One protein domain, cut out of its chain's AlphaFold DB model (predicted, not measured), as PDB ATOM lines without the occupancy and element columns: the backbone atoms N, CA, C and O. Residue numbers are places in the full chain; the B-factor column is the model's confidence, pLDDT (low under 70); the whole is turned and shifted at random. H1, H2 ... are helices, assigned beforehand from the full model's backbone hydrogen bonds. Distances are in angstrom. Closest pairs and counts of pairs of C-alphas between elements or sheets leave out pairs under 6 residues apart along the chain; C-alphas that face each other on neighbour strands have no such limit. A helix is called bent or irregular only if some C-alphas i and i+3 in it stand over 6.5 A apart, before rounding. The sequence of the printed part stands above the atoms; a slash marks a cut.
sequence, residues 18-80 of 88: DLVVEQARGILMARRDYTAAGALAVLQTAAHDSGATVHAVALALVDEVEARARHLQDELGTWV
ATOM      1  N   ASP A  18     262.795 188.811 130.427       88.38
ATOM      2  CA  ASP A  18     263.687 189.879 130.869       88.38
ATOM      3  C   ASP A  18     263.009 191.255 130.842       88.38
ATOM      4  O   ASP A  18     263.086 191.996 131.821       88.38
ATOM      5  N   LEU A  19     262.274 191.576 129.773       93.19
ATOM      6  CA  LEU A  19     261.578 192.859 129.658       93.19
ATOM      7  C   LEU A  19     260.465 193.010 130.694       93.19
ATOM      8  O   LEU A  19     260.312 194.089 131.260       93.19
ATOM      9  N   VAL A  20     259.719 191.938 130.974       95.31
ATOM     10  CA  VAL A  20     258.653 191.954 131.990       95.31
ATOM     11  C   VAL A  20     259.232 192.231 133.376       95.31
ATOM     12  O   VAL A  20     258.683 193.028 134.136       95.31
ATOM     13  N   VAL A  21     260.375 191.621 133.702       96.75
ATOM     14  CA  VAL A  21     261.059 191.864 134.979       96.75
ATOM     15  C   VAL A  21     261.558 193.306 135.069       96.75
ATOM     16  O   VAL A  21     261.357 193.946 136.101       96.75
ATOM     17  N   GLU A  22     262.138 193.862 134.004       97.12
ATOM     18  CA  GLU A  22     262.566 195.267 133.996       97.12
ATOM     19  C   GLU A  22     261.391 196.249 134.106       97.12
ATOM     20  O   GLU A  22     261.470 197.228 134.851       97.12
ATOM     21  N   GLN A  23     260.266 195.971 133.444       96.62
ATOM     22  CA  GLN A  23     259.045 196.768 133.588       96.62
ATOM     23  C   GLN A  23     258.517 196.736 135.025       96.62
ATOM     24  O   GLN A  23     258.247 197.788 135.609       96.62
ATOM     25  N   ALA A  24     258.433 195.549 135.630       97.38
ATOM     26  CA  ALA A  24     258.026 195.387 137.021       97.38
ATOM     27  C   ALA A  24     258.963 196.136 137.986       97.38
ATOM     28  O   ALA A  24     258.496 196.802 138.915       97.38
ATOM     29  N   ARG A  25     260.283 196.108 137.741       97.88
ATOM     30  CA  ARG A  25     261.250 196.914 138.504       97.88
ATOM     31  C   ARG A  25     260.968 198.406 138.360       97.88
ATOM     32  O   ARG A  25     260.887 199.091 139.376       97.88
ATOM     33  N   GLY A  26     260.747 198.896 137.142       97.56
ATOM     34  CA  GLY A  26     260.393 200.294 136.885       97.56
ATOM     35  C   GLY A  26     259.123 200.738 137.621       97.56
ATOM     36  O   GLY A  26     259.104 201.808 138.232       97.56
ATOM     37  N   ILE A  27     258.090 199.891 137.652       97.25
ATOM     38  CA  ILE A  27     256.854 200.131 138.417       97.25
ATOM     39  C   ILE A  27     257.152 200.280 139.913       97.25
ATOM     40  O   ILE A  27     256.659 201.206 140.559       97.25
ATOM     41  N   LEU A  28     257.952 199.375 140.479       97.44
ATOM     42  CA  LEU A  28     258.313 199.393 141.897       97.44
ATOM     43  C   LEU A  28     259.147 200.624 142.264       97.44
ATOM     44  O   LEU A  28     258.891 201.245 143.296       97.44
ATOM     45  N   MET A  29     260.083 201.013 141.398       97.81
ATOM     46  CA  MET A  29     260.846 202.253 141.541       97.81
ATOM     47  C   MET A  29     259.905 203.468 141.540       97.81
ATOM     48  O   MET A  29     259.958 204.284 142.450       97.81
ATOM     49  N   ALA A  30     258.964 203.552 140.597       95.56
ATOM     50  CA  ALA A  30     258.046 204.688 140.497       95.56
ATOM     51  C   ALA A  30     257.020 204.771 141.647       95.56
ATOM     52  O   ALA A  30     256.673 205.863 142.091       95.56
ATOM     53  N   ARG A  31     256.499 203.634 142.134       93.75
ATOM     54  CA  ARG A  31     255.416 203.604 143.144       93.75
ATOM     55  C   ARG A  31     255.906 203.672 144.589       93.75
ATOM     56  O   ARG A  31     255.112 203.993 145.480       93.75
ATOM     57  N   ARG A  32     257.141 203.239 144.843       90.38
ATOM     58  CA  ARG A  32     257.677 203.015 146.196       90.38
ATOM     59  C   ARG A  32     259.089 203.564 146.392       90.38
ATOM     60  O   ARG A  32     259.645 203.350 147.461       90.38
ATOM     61  N   ASP A  33     259.640 204.249 145.390       93.00
ATOM     62  CA  ASP A  33     260.986 204.839 145.415       93.00
ATOM     63  C   ASP A  33     262.085 203.818 145.760       93.00
ATOM     64  O   ASP A  33     263.079 204.099 146.429       93.00
ATOM     65  N   TYR A  34     261.888 202.571 145.324       93.31
ATOM     66  CA  TYR A  34     262.920 201.554 145.459       93.31
ATOM     67  C   TYR A  34     264.096 201.866 144.537       93.31
ATOM     68  O   TYR A  34     263.927 202.338 143.416       93.31
ATOM     69  N   THR A  35     265.305 201.499 144.962       97.75
ATOM     70  CA  THR A  35     266.433 201.401 144.032       97.75
ATOM     71  C   THR A  35     266.196 200.251 143.054       97.75
ATOM     72  O   THR A  35     265.456 199.311 143.346       97.75
ATOM     73  N   ALA A  36     266.883 200.260 141.911       93.38
ATOM     74  CA  ALA A  36     266.768 199.174 140.939       93.38
ATOM     75  C   ALA A  36     267.122 197.800 141.555       93.38
ATOM     76  O   ALA A  36     266.499 196.790 141.222       93.38
ATOM     77  N   ALA A  37     268.106 197.751 142.460       96.19
ATOM     78  CA  ALA A  37     268.461 196.542 143.205       96.19
ATOM     79  C   ALA A  37     267.392 196.164 144.243       96.19
ATOM     80  O   ALA A  37     267.024 194.997 144.338       96.19
ATOM     81  N   GLY A  38     266.844 197.145 144.969       98.00
ATOM     82  CA  GLY A  38     265.758 196.923 145.926       98.00
ATOM     83  C   GLY A  38     264.490 196.383 145.262       98.00
ATOM     84  O   GLY A  38     263.897 195.431 145.753       98.00
ATOM     85  N   ALA A  39     264.121 196.917 144.098       98.06
ATOM     86  CA  ALA A  39     262.982 196.437 143.322       98.06
ATOM     87  C   ALA A  39     263.159 194.975 142.877       98.06
ATOM     88  O   ALA A  39     262.224 194.184 142.976       98.06
ATOM     89  N   LEU A  40     264.366 194.594 142.443       97.44
ATOM     90  CA  LEU A  40     264.664 193.202 142.102       97.44
ATOM     91  C   LEU A  40     264.581 192.287 143.332       97.44
ATOM     92  O   LEU A  40     263.993 191.213 143.243       97.44
ATOM     93  N   ALA A  41     265.116 192.726 144.476       98.19
ATOM     94  CA  ALA A  41     265.042 191.969 145.723       98.19
ATOM     95  C   ALA A  41     263.586 191.728 146.156       98.19
ATOM     96  O   ALA A  41     263.239 190.612 146.519       98.19
ATOM     97  N   VAL A  42     262.709 192.732 146.030       98.00
ATOM     98  CA  VAL A  42     261.271 192.586 146.315       98.00
ATOM     99  C   VAL A  42     260.623 191.525 145.422       98.00
ATOM    100  O   VAL A  42     259.894 190.672 145.925       98.00
ATOM    101  N   LEU A  43     260.909 191.534 144.115       97.81
ATOM    102  CA  LEU A  43     260.383 190.518 143.193       97.81
ATOM    103  C   LEU A  43     260.904 189.113 143.535       97.81
ATOM    104  O   LEU A  43     260.153 188.144 143.458       97.81
ATOM    105  N   GLN A  44     262.171 189.000 143.941       98.25
ATOM    106  CA  GLN A  44     262.780 187.736 144.365       98.25
ATOM    107  C   GLN A  44     262.174 187.206 145.668       98.25
ATOM    108  O   GLN A  44     261.858 186.021 145.743       98.25
ATOM    109  N   THR A  45     261.970 188.066 146.667       98.50
ATOM    110  CA  THR A  45     261.304 187.696 147.923       98.50
ATOM    111  C   THR A  45     259.870 187.251 147.664       98.50
ATOM    112  O   THR A  45     259.486 186.170 148.090       98.50
ATOM    113  N   ALA A  46     259.102 188.012 146.882       98.12
ATOM    114  CA  ALA A  46     257.732 187.639 146.543       98.12
ATOM    115  C   ALA A  46     257.655 186.309 145.769       98.12
ATOM    116  O   ALA A  46     256.761 185.500 146.015       98.12
ATOM    117  N   ALA A  47     258.599 186.052 144.860       98.19
ATOM    118  CA  ALA A  47     258.697 184.778 144.148       98.19
ATOM    119  C   ALA A  47     258.997 183.616 145.107       98.19
ATOM    120  O   ALA A  47     258.353 182.572 145.028       98.19
ATOM    121  N   HIS A  48     259.920 183.818 146.051       98.31
ATOM    122  CA  HIS A  48     260.239 182.830 147.077       98.31
ATOM    123  C   HIS A  48     259.027 182.505 147.961       98.31
ATOM    124  O   HIS A  48     258.662 181.338 148.083       98.31
ATOM    125  N   ASP A  49     258.369 183.530 148.507       98.44
ATOM    126  CA  ASP A  49     257.252 183.375 149.445       98.44
ATOM    127  C   ASP A  49     256.019 182.729 148.795       98.44
ATOM    128  O   ASP A  49     255.264 182.011 149.450       98.44
ATOM    129  N   SER A  50     255.813 182.965 147.496       96.88
ATOM    130  CA  SER A  50     254.694 182.399 146.729       96.88
ATOM    131  C   SER A  50     255.010 181.062 146.053       96.88
ATOM    132  O   SER A  50     254.107 180.432 145.502       96.88
ATOM    133  N   GLY A  51     256.274 180.622 146.060       97.62
ATOM    134  CA  GLY A  51     256.726 179.466 145.283       97.62
ATOM    135  C   GLY A  51     256.644 179.664 143.762       97.62
ATOM    136  O   GLY A  51     256.655 178.687 143.014       97.62
ATOM    137  N   ALA A  52     256.538 180.910 143.293       96.69
ATOM    138  CA  ALA A  52     256.454 181.261 141.879       96.69
ATOM    139  C   ALA A  52     257.828 181.639 141.300       96.69
ATOM    140  O   ALA A  52     258.826 181.778 142.005       96.69
ATOM    141  N   THR A  53     257.894 181.840 139.982       96.88
ATOM    142  CA  THR A  53     259.086 182.416 139.349       96.88
ATOM    143  C   THR A  53     259.063 183.940 139.452       96.88
ATOM    144  O   THR A  53     257.999 184.560 139.461       96.88
ATOM    145  N   VAL A  54     260.242 184.571 139.453       96.38
ATOM    146  CA  VAL A  54     260.366 186.043 139.399       96.38
ATOM    147  C   VAL A  54     259.620 186.619 138.194       96.38
ATOM    148  O   VAL A  54     258.985 187.662 138.307       96.38
ATOM    149  N   HIS A  55     259.644 185.915 137.059       96.25
ATOM    150  CA  HIS A  55     258.888 186.296 135.871       96.25
ATOM    151  C   HIS A  55     257.372 186.290 136.117       96.25
ATOM    152  O   HIS A  55     256.712 187.261 135.772       96.25
ATOM    153  N   ALA A  56     256.823 185.245 136.746       96.31
ATOM    154  CA  ALA A  56     255.388 185.163 137.026       96.31
ATOM    155  C   ALA A  56     254.921 186.274 137.981       96.31
ATOM    156  O   ALA A  56     253.878 186.882 137.759       96.31
ATOM    157  N   VAL A  57     255.720 186.585 139.007       98.06
ATOM    158  CA  VAL A  57     255.444 187.704 139.923       98.06
ATOM    159  C   VAL A  57     255.508 189.046 139.193       98.06
ATOM    160  O   VAL A  57     254.633 189.892 139.373       98.06
ATOM    161  N   ALA A  58     256.528 189.245 138.357       97.62
ATOM    162  CA  ALA A  58     256.671 190.455 137.560       97.62
ATOM    163  C   ALA A  58     255.496 190.638 136.586       97.62
ATOM    164  O   ALA A  58     254.950 191.735 136.501       97.62
ATOM    165  N   LEU A  59     255.073 189.566 135.911       96.38
ATOM    166  CA  LEU A  59     253.941 189.578 134.988       96.38
ATOM    167  C   LEU A  59     252.645 189.960 135.705       96.38
ATOM    168  O   LEU A  59     251.967 190.885 135.274       96.38
ATOM    169  N   ALA A  60     252.360 189.338 136.851       96.88
ATOM    170  CA  ALA A  60     251.181 189.664 137.650       96.88
ATOM    171  C   ALA A  60     251.143 191.145 138.070       96.88
ATOM    172  O   ALA A  60     250.087 191.775 138.026       96.88
ATOM    173  N   LEU A  61     252.293 191.720 138.443       96.88
ATOM    174  CA  LEU A  61     252.383 193.140 138.787       96.88
ATOM    175  C   LEU A  61     252.130 194.047 137.573       96.88
ATOM    176  O   LEU A  61     251.449 195.066 137.703       96.88
ATOM    177  N   VAL A  62     252.698 193.709 136.413       96.50
ATOM    178  CA  VAL A  62     252.482 194.464 135.169       96.50
ATOM    179  C   VAL A  62     251.004 194.412 134.776       96.50
ATOM    180  O   VAL A  62     250.396 195.465 134.584       96.50
ATOM    181  N   ASP A  63     250.398 193.224 134.781       96.06
ATOM    182  CA  ASP A  63     248.987 193.018 134.446       96.06
ATOM    183  C   ASP A  63     248.045 193.804 135.373       96.06
ATOM    184  O   ASP A  63     247.087 194.420 134.900       96.06
ATOM    185  N   GLU A  64     248.321 193.841 136.685       96.62
ATOM    186  CA  GLU A  64     247.543 194.630 137.654       96.62
ATOM    187  C   GLU A  64     247.571 196.126 137.308       96.62
ATOM    188  O   GLU A  64     246.535 196.799 137.299       96.62
ATOM    189  N   VAL A  65     248.761 196.659 137.014       95.06
ATOM    190  CA  VAL A  65     248.938 198.079 136.688       95.06
ATOM    191  C   VAL A  65     248.248 198.424 135.374       95.06
ATOM    192  O   VAL A  65     247.557 199.443 135.304       95.06
ATOM    193  N   GLU A  66     248.376 197.581 134.354       94.06
ATOM    194  CA  GLU A  66     247.688 197.791 133.085       94.06
ATOM    195  C   GLU A  66     246.165 197.692 133.217       94.06
ATOM    196  O   GLU A  66     245.441 198.514 132.652       94.06
ATOM    197  N   ALA A  67     245.654 196.722 133.980       93.62
ATOM    198  CA  ALA A  67     244.222 196.584 134.230       93.62
ATOM    199  C   ALA A  67     243.664 197.821 134.940       93.62
ATOM    200  O   ALA A  67     242.618 198.344 134.551       93.62
ATOM    201  N   ARG A  68     244.399 198.346 135.926       93.38
ATOM    202  CA  ARG A  68     244.041 199.593 136.606       93.38
ATOM    203  C   ARG A  68     244.082 200.795 135.666       93.38
ATOM    204  O   ARG A  68     243.201 201.647 135.746       93.38
ATOM    205  N   ALA A  69     245.078 200.878 134.786       91.81
ATOM    206  CA  ALA A  69     245.171 201.950 133.801       91.81
ATOM    207  C   ALA A  69     243.987 201.925 132.824       91.81
ATOM    208  O   ALA A  69     243.376 202.967 132.603       91.81
ATOM    209  N   ARG A  70     243.614 200.743 132.311       93.56
ATOM    210  CA  ARG A  70     242.431 200.562 131.453       93.56
ATOM    211  C   ARG A  70     241.146 200.973 132.168       93.56
ATOM    212  O   ARG A  70     240.382 201.766 131.635       93.56
ATOM    213  N   HIS A  71     240.959 200.525 133.408       92.06
ATOM    214  CA  HIS A  71     239.785 200.894 134.199       92.06
ATOM    215  C   HIS A  71     239.660 202.414 134.390       92.06
ATOM    216  O   HIS A  71     238.596 202.979 134.156       92.06
ATOM    217  N   LEU A  72     240.759 203.097 134.729       91.75
ATOM    218  CA  LEU A  72     240.778 204.557 134.851       91.75
ATOM    219  C   LEU A  72     240.506 205.266 133.518       91.75
ATOM    220  O   LEU A  72     239.852 206.307 133.496       91.75
ATOM    221  N   GLN A  73     241.002 204.728 132.402       90.12
ATOM    222  CA  GLN A  73     240.716 205.270 131.072       90.12
ATOM    223  C   GLN A  73     239.226 205.161 130.728       90.12
ATOM    224  O   GLN A  73     238.664 206.126 130.212       90.12
ATOM    225  N   ASP A  74     238.579 204.046 131.066       90.69
ATOM    226  CA  ASP A  74     237.143 203.850 130.846       90.69
ATOM    227  C   ASP A  74     236.303 204.789 131.727       90.69
ATOM    228  O   ASP A  74     235.351 205.414 131.251       90.69
ATOM    229  N   GLU A  75     236.675 204.964 132.998       87.19
ATOM    230  CA  GLU A  75     236.026 205.922 133.904       87.19
ATOM    231  C   GLU A  75     236.157 207.368 133.399       87.19
ATOM    232  O   GLU A  75     235.184 208.122 133.377       87.19
ATOM    233  N   LEU A  76     237.339 207.762 132.921       83.00
ATOM    234  CA  LEU A  76     237.552 209.098 132.360       83.00
ATOM    235  C   LEU A  76     236.816 209.282 131.023       83.00
ATOM    236  O   LEU A  76     236.220 210.334 130.786       83.00
ATOM    237  N   GLY A  77     236.817 208.268 130.158       75.50
ATOM    238  CA  GLY A  77     236.115 208.289 128.873       75.50
ATOM    239  C   GLY A  77     234.595 208.373 129.032       75.50
ATOM    240  O   GLY A  77     233.933 209.132 128.317       75.50
ATOM    241  N   THR A  78     234.036 207.663 130.013       68.12
ATOM    242  CA  THR A  78     232.608 207.745 130.361       68.12
ATOM    243  C   THR A  78     232.250 209.099 130.972       68.12
ATOM    244  O   THR A  78     231.211 209.659 130.618       68.12
ATOM    245  N   TRP A  79     233.127 209.695 131.787       58.59
ATOM    246  CA  TRP A  79     232.919 211.038 132.337       58.59
ATOM    247  C   TRP A  79     232.918 212.127 131.252       58.59
ATOM    248  O   TRP A  79     232.008 212.955 131.214       58.59
ATOM    249  N   VAL A  80     233.863 212.083 130.304       62.59
ATOM    250  CA  VAL A  80     233.931 213.012 129.153       62.59
ATOM    251  C   VAL A  80     232.742 212.844 128.196       62.59
ATOM    252  O   VAL A  80     232.298 213.808 127.563       62.59
TER     253      VAL A  80
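Overview. This is residues 18 to 80 of the 88 residues of the protein "ANTAR domain-containing protein" of Amycolatopsis saalfeldensis (UniProt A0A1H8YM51). One long helix, H3, begins in a small compact head and then runs out of it as an arm. Two shorter helices, H1 and H2, pack on the first part of H3 and on each other, each of the three pairs at a large angle, while residues 66 to 80 of H3 stick out alone. The printed part has 63 residues with three named helices, H1, H2 and H3 in chain order, and no named strand; the class is all helix. The whole is loose, with a radius of gyration of the C-alphas of 13.6 A, and elongated, spanning 43 by 24 by 19 A; the arm makes the length.

Along the chain. Find C-alpha 54 at (260.366, 186.043, 139.399); from there H3, residues 54 to 80, runs 39.1 A to C-alpha 80 at (233.931, 213.012, 129.153). Go back to C-alpha 18 at (263.687, 189.879, 130.869), where H1, residues 18 to 32, begins its 21.1 A. After three residues you reach H2, residues 36 to 50, 21.5 A from first to last C-alpha. No helix is bent.

Arrangement. Start at residues 54 to 62 of H3, the part of it that touches H1. Look at the C-alphas of Ala 24 and Ala 58, the closest of the two helices, 5.1 A apart. H1 and H3 run the same way at a steep tilt of 61 degrees. Residues 54 to 58 of H3 touch residues 43 to 47 of H2, and the closest C-alphas there, those of Ala 47 and Val 54, are 5.2 A apart. H2 and H3 are about perpendicular, at 76 degrees. H1 touches H2 with residues 25 to 29 alone; the closest C-alphas are those of Arg 25 and Ala 39, 5.1 A apart. These two are about perpendicular too, at 75 degrees. The helix packing is mostly crossed: of the three touching pairs, 0 are at a shallow tilt. In H1, H2 and H3 every pair of backbone O i and N i+4 is within hydrogen-bond range.

Size, cuts and confidence. Look for the two farthest C-alphas at His 48 and Val 80, 43.9 A apart. Residues 66 to 80, which belong to H3, stand free; the body without them has 48 residues, spans 26 by 19 by 17 A and has a radius of gyration of 9.5 A. The printed part has no cut, and the links H1 to H2 and H2 to H3 are both tight. The mean pLDDT of the printed part is 93.6, and you will find values under 70 at residues 78 to 80.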